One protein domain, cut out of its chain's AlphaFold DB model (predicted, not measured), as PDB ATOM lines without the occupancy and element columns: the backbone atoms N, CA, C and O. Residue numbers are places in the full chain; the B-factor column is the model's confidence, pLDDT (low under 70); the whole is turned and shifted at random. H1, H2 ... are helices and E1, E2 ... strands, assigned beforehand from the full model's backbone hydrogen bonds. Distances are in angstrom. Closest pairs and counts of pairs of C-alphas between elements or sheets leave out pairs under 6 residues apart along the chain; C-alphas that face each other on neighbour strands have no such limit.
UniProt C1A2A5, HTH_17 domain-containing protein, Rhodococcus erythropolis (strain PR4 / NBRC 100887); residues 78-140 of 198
ATOM      1  N   ILE A  78     -46.603  17.306 -20.794       83.81
ATOM      2  CA  ILE A  78     -48.053  17.493 -20.704       83.81
ATOM      3  C   ILE A  78     -48.293  18.474 -19.568       83.81
ATOM      4  O   ILE A  78     -47.926  18.198 -18.425       83.81
ATOM      5  N   VAL A  79     -48.912  19.603 -19.891       87.12
ATOM      6  CA  VAL A  79     -49.336  20.617 -18.928       87.12
ATOM      7  C   VAL A  79     -50.832  20.452 -18.716       87.12
ATOM      8  O   VAL A  79     -51.611  20.492 -19.671       87.12
ATOM      9  N   SER A  80     -51.238  20.233 -17.468       88.44
ATOM     10  CA  SER A  80     -52.652  20.243 -17.100       88.44
ATOM     11  C   SER A  80     -53.204  21.665 -17.122       88.44
ATOM     12  O   SER A  80     -52.462  22.627 -16.933       88.44
ATOM     13  N   ALA A  81     -54.519  21.779 -17.281       89.06
ATOM     14  CA  ALA A  81     -55.232  23.041 -17.144       89.06
ATOM     15  C   ALA A  81     -54.859  23.789 -15.852       89.06
ATOM     16  O   ALA A  81     -54.603  23.169 -14.812       89.06
ATOM     17  N   VAL A  82     -54.843  25.119 -15.930       89.12
ATOM     18  CA  VAL A  82     -54.622  25.987 -14.766       89.12
ATOM     19  C   VAL A  82     -55.890  26.087 -13.913       89.12
ATOM     20  O   VAL A  82     -56.999  25.848 -14.394       89.12
ATOM     21  N   ASP A  83     -55.734  26.433 -12.635       88.88
ATOM     22  CA  ASP A  83     -56.863  26.695 -11.741       88.88
ATOM     23  C   ASP A  83     -57.693  27.909 -12.197       88.88
ATOM     24  O   ASP A  83     -57.241  28.730 -12.993       88.88
ATOM     25  N   GLY A  84     -58.924  28.024 -11.691       87.69
ATOM     26  CA  GLY A  84     -59.864  29.061 -12.127       87.69
ATOM     27  C   GLY A  84     -59.366  30.489 -11.888       87.69
ATOM     28  O   GLY A  84     -59.506  31.337 -12.769       87.69
ATOM     29  N   ASP A  85     -58.730  30.750 -10.745       90.62
ATOM     30  CA  ASP A  85     -58.220  32.085 -10.417       90.62
ATOM     31  C   ASP A  85     -57.041  32.461 -11.327       90.62
ATOM     32  O   ASP A  85     -56.964  33.589 -11.828       90.62
ATOM     33  N   ALA A  86     -56.129  31.521 -11.580       89.06
ATOM     34  CA  ALA A  86     -55.038  31.700 -12.531       89.06
ATOM     35  C   ALA A  86     -55.549  31.857 -13.972       89.06
ATOM     36  O   ALA A  86     -55.058  32.722 -14.701       89.06
ATOM     37  N   ALA A  87     -56.560  31.084 -14.374       90.25
ATOM     38  CA  ALA A  87     -57.174  31.165 -15.695       90.25
ATOM     39  C   ALA A  87     -57.768  32.553 -15.965       90.25
ATOM     40  O   ALA A  87     -57.510  33.132 -17.021       90.25
ATOM     41  N   GLU A  88     -58.514  33.124 -15.015       90.81
ATOM     42  CA  GLU A  88     -59.101  34.462 -15.174       90.81
ATOM     43  C   GLU A  88     -58.040  35.568 -15.234       90.81
ATOM     44  O   GLU A  88     -58.141  36.491 -16.051       90.81
ATOM     45  N   ARG A  89     -56.961  35.448 -14.447       91.31
ATOM     46  CA  ARG A  89     -55.814  36.368 -14.539       91.31
ATOM     47  C   ARG A  89     -55.152  36.307 -15.913       91.31
ATOM     48  O   ARG A  89     -54.861  37.353 -16.489       91.31
ATOM     49  N   ILE A  90     -54.952  35.102 -16.452       90.44
ATOM     50  CA  ILE A  90     -54.381  34.905 -17.790       90.44
ATOM     51  C   ILE A  90     -55.296  35.522 -18.854       90.44
ATOM     52  O   ILE A  90     -54.818  36.291 -19.683       90.44
ATOM     53  N   LYS A  91     -56.607  35.253 -18.815       89.56
ATOM     54  CA  LYS A  91     -57.573  35.823 -19.773       89.56
ATOM     55  C   LYS A  91     -57.558  37.350 -19.762       89.56
ATOM     56  O   LYS A  91     -57.522  37.965 -20.825       89.56
ATOM     57  N   THR A  92     -57.543  37.948 -18.571       90.44
ATOM     58  CA  THR A  92     -57.510  39.408 -18.404       90.44
ATOM     59  C   THR A  92     -56.231  39.999 -19.001       90.44
ATOM     60  O   THR A  92     -56.302  40.896 -19.838       90.44
ATOM     61  N   ALA A  93     -55.066  39.436 -18.664       87.69
ATOM     62  CA  ALA A  93     -53.781  39.902 -19.188       87.69
ATOM     63  C   ALA A  93     -53.673  39.756 -20.720       87.69
ATOM     64  O   ALA A  93     -53.131  40.629 -21.402       87.69
ATOM     65  N   LEU A  94     -54.210  38.668 -21.286       86.31
ATOM     66  CA  LEU A  94     -54.240  38.466 -22.736       86.31
ATOM     67  C   LEU A  94     -55.149  39.484 -23.446       86.31
ATOM     68  O   LEU A  94     -54.793  39.959 -24.525       86.31
ATOM     69  N   ALA A  95     -56.283  39.853 -22.843       84.94
ATOM     70  CA  ALA A  95     -57.184  40.867 -23.390       84.94
ATOM     71  C   ALA A  95     -56.546  42.268 -23.410       84.94
ATOM     72  O   ALA A  95     -56.661  42.983 -24.406       84.94
ATOM     73  N   GLU A  96     -55.820  42.642 -22.354       83.06
ATOM     74  CA  GLU A  96     -55.077  43.911 -22.285       83.06
ATOM     75  C   GLU A  96     -53.949  43.974 -23.325       83.06
ATOM     76  O   GLU A  96     -53.760  44.993 -23.998       83.06
ATOM     77  N   ARG A  97     -53.236  42.858 -23.522       78.56
ATOM     78  CA  ARG A  97     -52.211  42.739 -24.566       78.56
ATOM     79  C   ARG A  97     -52.802  42.892 -25.964       78.56
ATOM     80  O   ARG A  97     -52.199  43.574 -26.784       78.56
ATOM     81  N   ALA A  98     -53.954  42.285 -26.249       71.69
ATOM     82  CA  ALA A  98     -54.577  42.366 -27.573       71.69
ATOM     83  C   ALA A  98     -54.908  43.813 -27.993       71.69
ATOM     84  O   ALA A  98     -54.954  44.111 -29.186       71.69
ATOM     85  N   ALA A  99     -55.088  44.723 -27.031       68.06
ATOM     86  CA  ALA A  99     -55.289  46.145 -27.291       68.06
ATOM     87  C   ALA A  99     -53.991  46.905 -27.648       68.06
ATOM     88  O   ALA A  99     -54.064  48.028 -28.147       68.06
ATOM     89  N   THR A 100     -52.814  46.309 -27.427       67.00
ATOM     90  CA  THR A 100     -51.498  46.944 -27.609       67.00
ATOM     91  C   THR A 100     -50.682  46.171 -28.650       67.00
ATOM     92  O   THR A 100     -50.153  45.096 -28.379       67.00
ATOM     93  N   SER A 101     -50.586  46.704 -29.868       58.72
ATOM     94  CA  SER A 101     -49.809  46.103 -30.961       58.72
ATOM     95  C   SER A 101     -48.343  46.533 -30.876       58.72
ATOM     96  O   SER A 101     -48.004  47.667 -31.205       58.72
ATOM     97  N   THR A 102     -47.468  45.626 -30.439       62.34
ATOM     98  CA  THR A 102     -46.018  45.864 -30.369       62.34
ATOM     99  C   THR A 102     -45.276  44.823 -31.204       62.34
ATOM    100  O   THR A 102     -45.541  43.629 -31.073       62.34
ATOM    101  N   ASP A 103     -44.308  45.268 -32.011       66.81
ATOM    102  CA  ASP A 103     -43.481  44.406 -32.877       66.81
ATOM    103  C   ASP A 103     -42.507  43.497 -32.103       66.81
ATOM    104  O   ASP A 103     -41.970  42.542 -32.658       66.81
ATOM    105  N   THR A 104     -42.300  43.753 -30.808       69.12
ATOM    106  CA  THR A 104     -41.412  42.967 -29.944       69.12
ATOM    107  C   THR A 104     -42.160  42.512 -28.699       69.12
ATOM    108  O   THR A 104     -42.840  43.300 -28.041       69.12
ATOM    109  N   THR A 105     -42.028  41.227 -28.364       81.69
ATOM    110  CA  THR A 105     -42.584  40.652 -27.135       81.69
ATOM    111  C   THR A 105     -41.464  40.330 -26.159       81.69
ATOM    112  O   THR A 105     -40.507  39.647 -26.514       81.69
ATOM    113  N   THR A 106     -41.606  40.788 -24.918       85.44
ATOM    114  CA  THR A 106     -40.696  40.453 -23.820       85.44
ATOM    115  C   THR A 106     -41.387  39.471 -22.883       85.44
ATOM    116  O   THR A 106     -42.465  39.763 -22.366       85.44
ATOM    117  N   LEU A 107     -40.777  38.308 -22.658       85.31
ATOM    118  CA  LEU A 107     -41.190  37.375 -21.611       85.31
ATOM    119  C   LEU A 107     -40.370  37.627 -20.353       85.31
ATOM    120  O   LEU A 107     -39.152  37.764 -20.432       85.31
ATOM    121  N   VAL A 108     -41.030  37.659 -19.197       88.12
ATOM    122  CA  VAL A 108     -40.360  37.808 -17.903       88.12
ATOM    123  C   VAL A 108     -40.530  36.521 -17.105       88.12
ATOM    124  O   VAL A 108     -41.647  36.169 -16.733       88.12
ATOM    125  N   PHE A 109     -39.423  35.832 -16.834       86.81
ATOM    126  CA  PHE A 109     -39.371  34.623 -16.009       86.81
ATOM    127  C   PHE A 109     -38.513  34.892 -14.780       86.81
ATOM    128  O   PHE A 109     -37.334  35.199 -14.923       86.81
ATOM    129  N   ASP A 110     -39.094  34.813 -13.583       88.81
ATOM    130  CA  ASP A 110     -38.379  35.009 -12.311       88.81
ATOM    131  C   ASP A 110     -37.519  36.293 -12.269       88.81
ATOM    132  O   ASP A 110     -36.419  36.327 -11.720       88.81
ATOM    133  N   GLY A 111     -38.017  37.369 -12.891       88.88
ATOM    134  CA  GLY A 111     -37.326  38.660 -12.997       88.88
ATOM    135  C   GLY A 111     -36.330  38.777 -14.160       88.88
ATOM    136  O   GLY A 111     -35.793  39.860 -14.390       88.88
ATOM    137  N   VAL A 112     -36.109  37.714 -14.932       89.75
ATOM    138  CA  VAL A 112     -35.285  37.725 -16.147       89.75
ATOM    139  C   VAL A 112     -36.149  38.072 -17.352       89.75
ATOM    140  O   VAL A 112     -37.107  37.367 -17.655       89.75
ATOM    141  N   SER A 113     -35.794  39.148 -18.053       90.69
ATOM    142  CA  SER A 113     -36.474  39.578 -19.280       90.69
ATOM    143  C   SER A 113     -35.801  38.978 -20.514       90.69
ATOM    144  O   SER A 113     -34.589  39.102 -20.680       90.69
ATOM    145  N   ILE A 114     -36.589  38.345 -21.379       89.44
ATOM    146  CA  ILE A 114     -36.149  37.710 -22.623       89.44
ATOM    147  C   ILE A 114     -36.947  38.315 -23.774       89.44
ATOM    148  O   ILE A 114     -38.173  38.204 -23.810       89.44
ATOM    149  N   GLU A 115     -36.257  38.940 -24.722       89.88
ATOM    150  CA  GLU A 115     -36.868  39.386 -25.974       89.88
ATOM    151  C   GLU A 115     -37.053  38.194 -26.910       89.88
ATOM    152  O   GLU A 115     -36.121  37.419 -27.144       89.88
ATOM    153  N   ILE A 116     -38.266  38.041 -27.436       88.25
ATOM    154  CA  ILE A 116     -38.615  36.940 -28.326       88.25
ATOM    155  C   ILE A 116     -39.223  37.447 -29.640       88.25
ATOM    156  O   ILE A 116     -39.903  38.479 -29.653       88.25
ATOM    157  N   PRO A 117     -39.024  36.711 -30.750       87.56
ATOM    158  CA  PRO A 117     -39.689  37.009 -32.011       87.56
ATOM    159  C   PRO A 117     -41.221  36.982 -31.875       87.56
ATOM    160  O   PRO A 117     -41.740  36.192 -31.077       87.56
ATOM    161  N   PRO A 118     -41.956  37.743 -32.708       83.94
ATOM    162  CA  PRO A 118     -43.422  37.747 -32.712       83.94
ATOM    163  C   PRO A 118     -44.034  36.347 -32.799       83.94
ATOM    164  O   PRO A 118     -44.918  36.013 -32.020       83.94
ATOM    165  N   SER A 119     -43.480  35.486 -33.659       82.62
ATOM    166  CA  SER A 119     -43.954  34.110 -33.849       82.62
ATOM    167  C   SER A 119     -43.881  33.256 -32.579       82.62
ATOM    168  O   SER A 119     -44.755  32.425 -32.336       82.62
ATOM    169  N   VAL A 120     -42.859  33.464 -31.745       87.69
ATOM    170  CA  VAL A 120     -42.732  32.783 -30.450       87.69
ATOM    171  C   VAL A 120     -43.730  33.371 -29.453       87.69
ATOM    172  O   VAL A 120     -44.325  32.630 -28.673       87.69
ATOM    173  N   GLY A 121     -43.953  34.687 -29.503       88.25
ATOM    174  CA  GLY A 121     -44.940  35.368 -28.665       88.25
ATOM    175  C   GLY A 121     -46.352  34.853 -28.924       88.25
ATOM    176  O   GLY A 121     -47.061  34.511 -27.978       88.25
ATOM    177  N   ASP A 122     -46.724  34.712 -30.194       85.75
ATOM    178  CA  ASP A 122     -48.017  34.167 -30.613       85.75
ATOM    179  C   ASP A 122     -48.202  32.718 -30.147       85.75
ATOM    180  O   ASP A 122     -49.269  32.356 -29.647       85.75
ATOM    181  N   ALA A 123     -47.147  31.899 -30.230       88.81
ATOM    182  CA  ALA A 123     -47.177  30.526 -29.732       88.81
ATOM    183  C   ALA A 123     -47.418  30.465 -28.211       88.81
ATOM    184  O   ALA A 123     -48.220  29.654 -27.744       88.81
ATOM    185  N   VAL A 124     -46.775  31.343 -27.433       90.56
ATOM    186  CA  VAL A 124     -46.981  31.426 -25.974       90.56
ATOM    187  C   VAL A 124     -48.388  31.919 -25.639       90.56
ATOM    188  O   VAL A 124     -49.040  31.348 -24.767       90.56
ATOM    189  N   VAL A 125     -48.893  32.931 -26.348       90.12
ATOM    190  CA  VAL A 125     -50.273  33.418 -26.183       90.12
ATOM    191  C   VAL A 125     -51.279  32.303 -26.460       90.12
ATOM    192  O   VAL A 125     -52.214  32.102 -25.681       90.12
ATOM    193  N   GLN A 126     -51.077  31.541 -27.533       90.81
ATOM    194  CA  GLN A 126     -51.945  30.422 -27.875       90.81
ATOM    195  C   GLN A 126     -51.890  29.314 -26.812       90.81
ATOM    196  O   GLN A 126     -52.939  28.821 -26.395       90.81
ATOM    197  N   LEU A 127     -50.697  28.972 -26.312       92.38
ATOM    198  CA  LEU A 127     -50.527  28.026 -25.205       92.38
ATOM    199  C   LEU A 127     -51.309  28.468 -23.957       92.38
ATOM    200  O   LEU A 127     -52.080  27.686 -23.402       92.38
ATOM    201  N   LEU A 128     -51.141  29.725 -23.539       92.62
ATOM    202  CA  LEU A 128     -51.845  30.291 -22.386       92.62
ATOM    203  C   LEU A 128     -53.364  30.314 -22.587       92.62
ATOM    204  O   LEU A 128     -54.107  30.082 -21.636       92.62
ATOM    205  N   THR A 129     -53.821  30.544 -23.818       92.25
ATOM    206  CA  THR A 129     -55.247  30.536 -24.166       92.25
ATOM    207  C   THR A 129     -55.864  29.156 -23.946       92.25
ATOM    208  O   THR A 129     -56.909  29.066 -23.304       92.25
ATOM    209  N   TYR A 130     -55.212  28.082 -24.406       92.50
ATOM    210  CA  TYR A 130     -55.683  26.713 -24.163       92.50
ATOM    211  C   TYR A 130     -55.724  26.390 -22.667       92.50
ATOM    212  O   TYR A 130     -56.744  25.936 -22.152       92.50
ATOM    213  N   LEU A 131     -54.646  26.701 -21.942       93.00
ATOM    214  CA  LEU A 131     -54.577  26.423 -20.508       93.00
ATOM    215  C   LEU A 131     -55.665  27.172 -19.729       93.00
ATOM    216  O   LEU A 131     -56.312  26.583 -18.863       93.00
ATOM    217  N   ALA A 132     -55.908  28.444 -20.055       92.31
ATOM    218  CA  ALA A 132     -56.938  29.258 -19.414       92.31
ATOM    219  C   ALA A 132     -58.372  28.873 -19.824       92.31
ATOM    220  O   ALA A 132     -59.323  29.176 -19.097       92.31
ATOM    221  N   ALA A 133     -58.552  28.210 -20.968       90.94
ATOM    222  CA  ALA A 133     -59.830  27.624 -21.370       90.94
ATOM    223  C   ALA A 133     -60.164  26.335 -20.594       90.94
ATOM    224  O   ALA A 133     -61.307  25.882 -20.634       90.94
ATOM    225  N   GLY A 134     -59.200  25.779 -19.856       91.69
ATOM    226  CA  GLY A 134     -59.348  24.507 -19.152       91.69
ATOM    227  C   GLY A 134     -58.834  23.306 -19.949       91.69
ATOM    228  O   GLY A 134     -59.036  22.166 -19.524       91.69
ATOM    229  N   ASP A 135     -58.160  23.537 -21.077       90.69
ATOM    230  CA  ASP A 135     -57.600  22.470 -21.896       90.69
ATOM    231  C   ASP A 135     -56.219  22.054 -21.378       90.69
ATOM    232  O   ASP A 135     -55.400  22.870 -20.955       90.69
ATOM    233  N   SER A 136     -55.941  20.752 -21.433       90.81
ATOM    234  CA  SER A 136     -54.588  20.236 -21.211       90.81
ATOM    235  C   SER A 136     -53.795  20.302 -22.508       90.81
ATOM    236  O   SER A 136     -54.304  19.931 -23.568       90.81
ATOM    237  N   VAL A 137     -52.539  20.735 -22.424       89.19
ATOM    238  CA  VAL A 137     -51.691  20.947 -23.600       89.19
ATOM    239  C   VAL A 137     -50.498  20.007 -23.568       89.19
ATOM    240  O   VAL A 137     -49.791  19.894 -22.569       89.19
ATOM    241  N   ALA A 138     -50.267  19.336 -24.691       84.69
ATOM    242  CA  ALA A 138     -49.107  18.497 -24.930       84.69
ATOM    243  C   ALA A 138     -48.110  19.239 -25.828       84.69
ATOM    244  O   ALA A 138     -48.483  19.733 -26.892       84.69
ATOM    245  N   LEU A 139     -46.846  19.299 -25.413       83.81
ATOM    246  CA  LEU A 139     -45.757  19.930 -26.155       83.81
ATOM    247  C   LEU A 139     -44.606  18.939 -26.329       83.81
ATOM    248  O   LEU A 139     -44.289  18.140 -25.443       83.81
ATOM    249  N   GLY A 140     -43.965  19.008 -27.488       78.69
ATOM    250  CA  GLY A 140     -42.823  18.178 -27.826       78.69
ATOM    251  C   GLY A 140     -42.091  18.726 -29.045       78.69
ATOM    252  O   GLY A 140     -42.691  19.450 -29.846       78.69
TER     253      GLY A 140
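This is residues 78 to 140 of the 198 residues of the protein "HTH_17 domain-containing protein" of Rhodococcus erythropolis (strain PR4 / NBRC 100887) (UniProt C1A2A5). Two helices, H1 and H2, lie side by side as a narrow V; the hairpin E1-E2 sits at one end of H2, its tip, residues 108 to 113, sticking out. At the other end, residues 78 to 79 pair antiparallel with E3. The printed part has 63 residues, ordered H1, E1, E2, H2, E3, with one antiparallel sheet E1 - E2; it is mixed, compact (radius of gyration of the C-alphas 12.2 A), spanning 29 by 28 by 22 A.

H1, residues 84 to 98, is 21.1 A long from C-alpha 84 (-59.864, 29.061, -12.127). E1 is 105 to 109, E2 112 to 116. H2, 118 to 133, is 22.4 A long. E3, 137 to 139, ends at (-45.757, 19.930, -26.155).

H1 and H2 touch, closest at the C-alphas of Ala 87 and Ala 132, 4.2 A, opposite ways at a shallow tilt of 34 degrees, only just short of steep. In both, every O i to N i+4 pair is within hydrogen-bond range. In the hairpin, N 107 and O 114 are 2.8 A apart. The closest C-alphas of E1 and H2, Thr 105 and Gly 121, are 6.0 A apart. E3 is apart from H1.

The printed part has no cut and no long link. Residues 99 to 104 are under pLDDT 70.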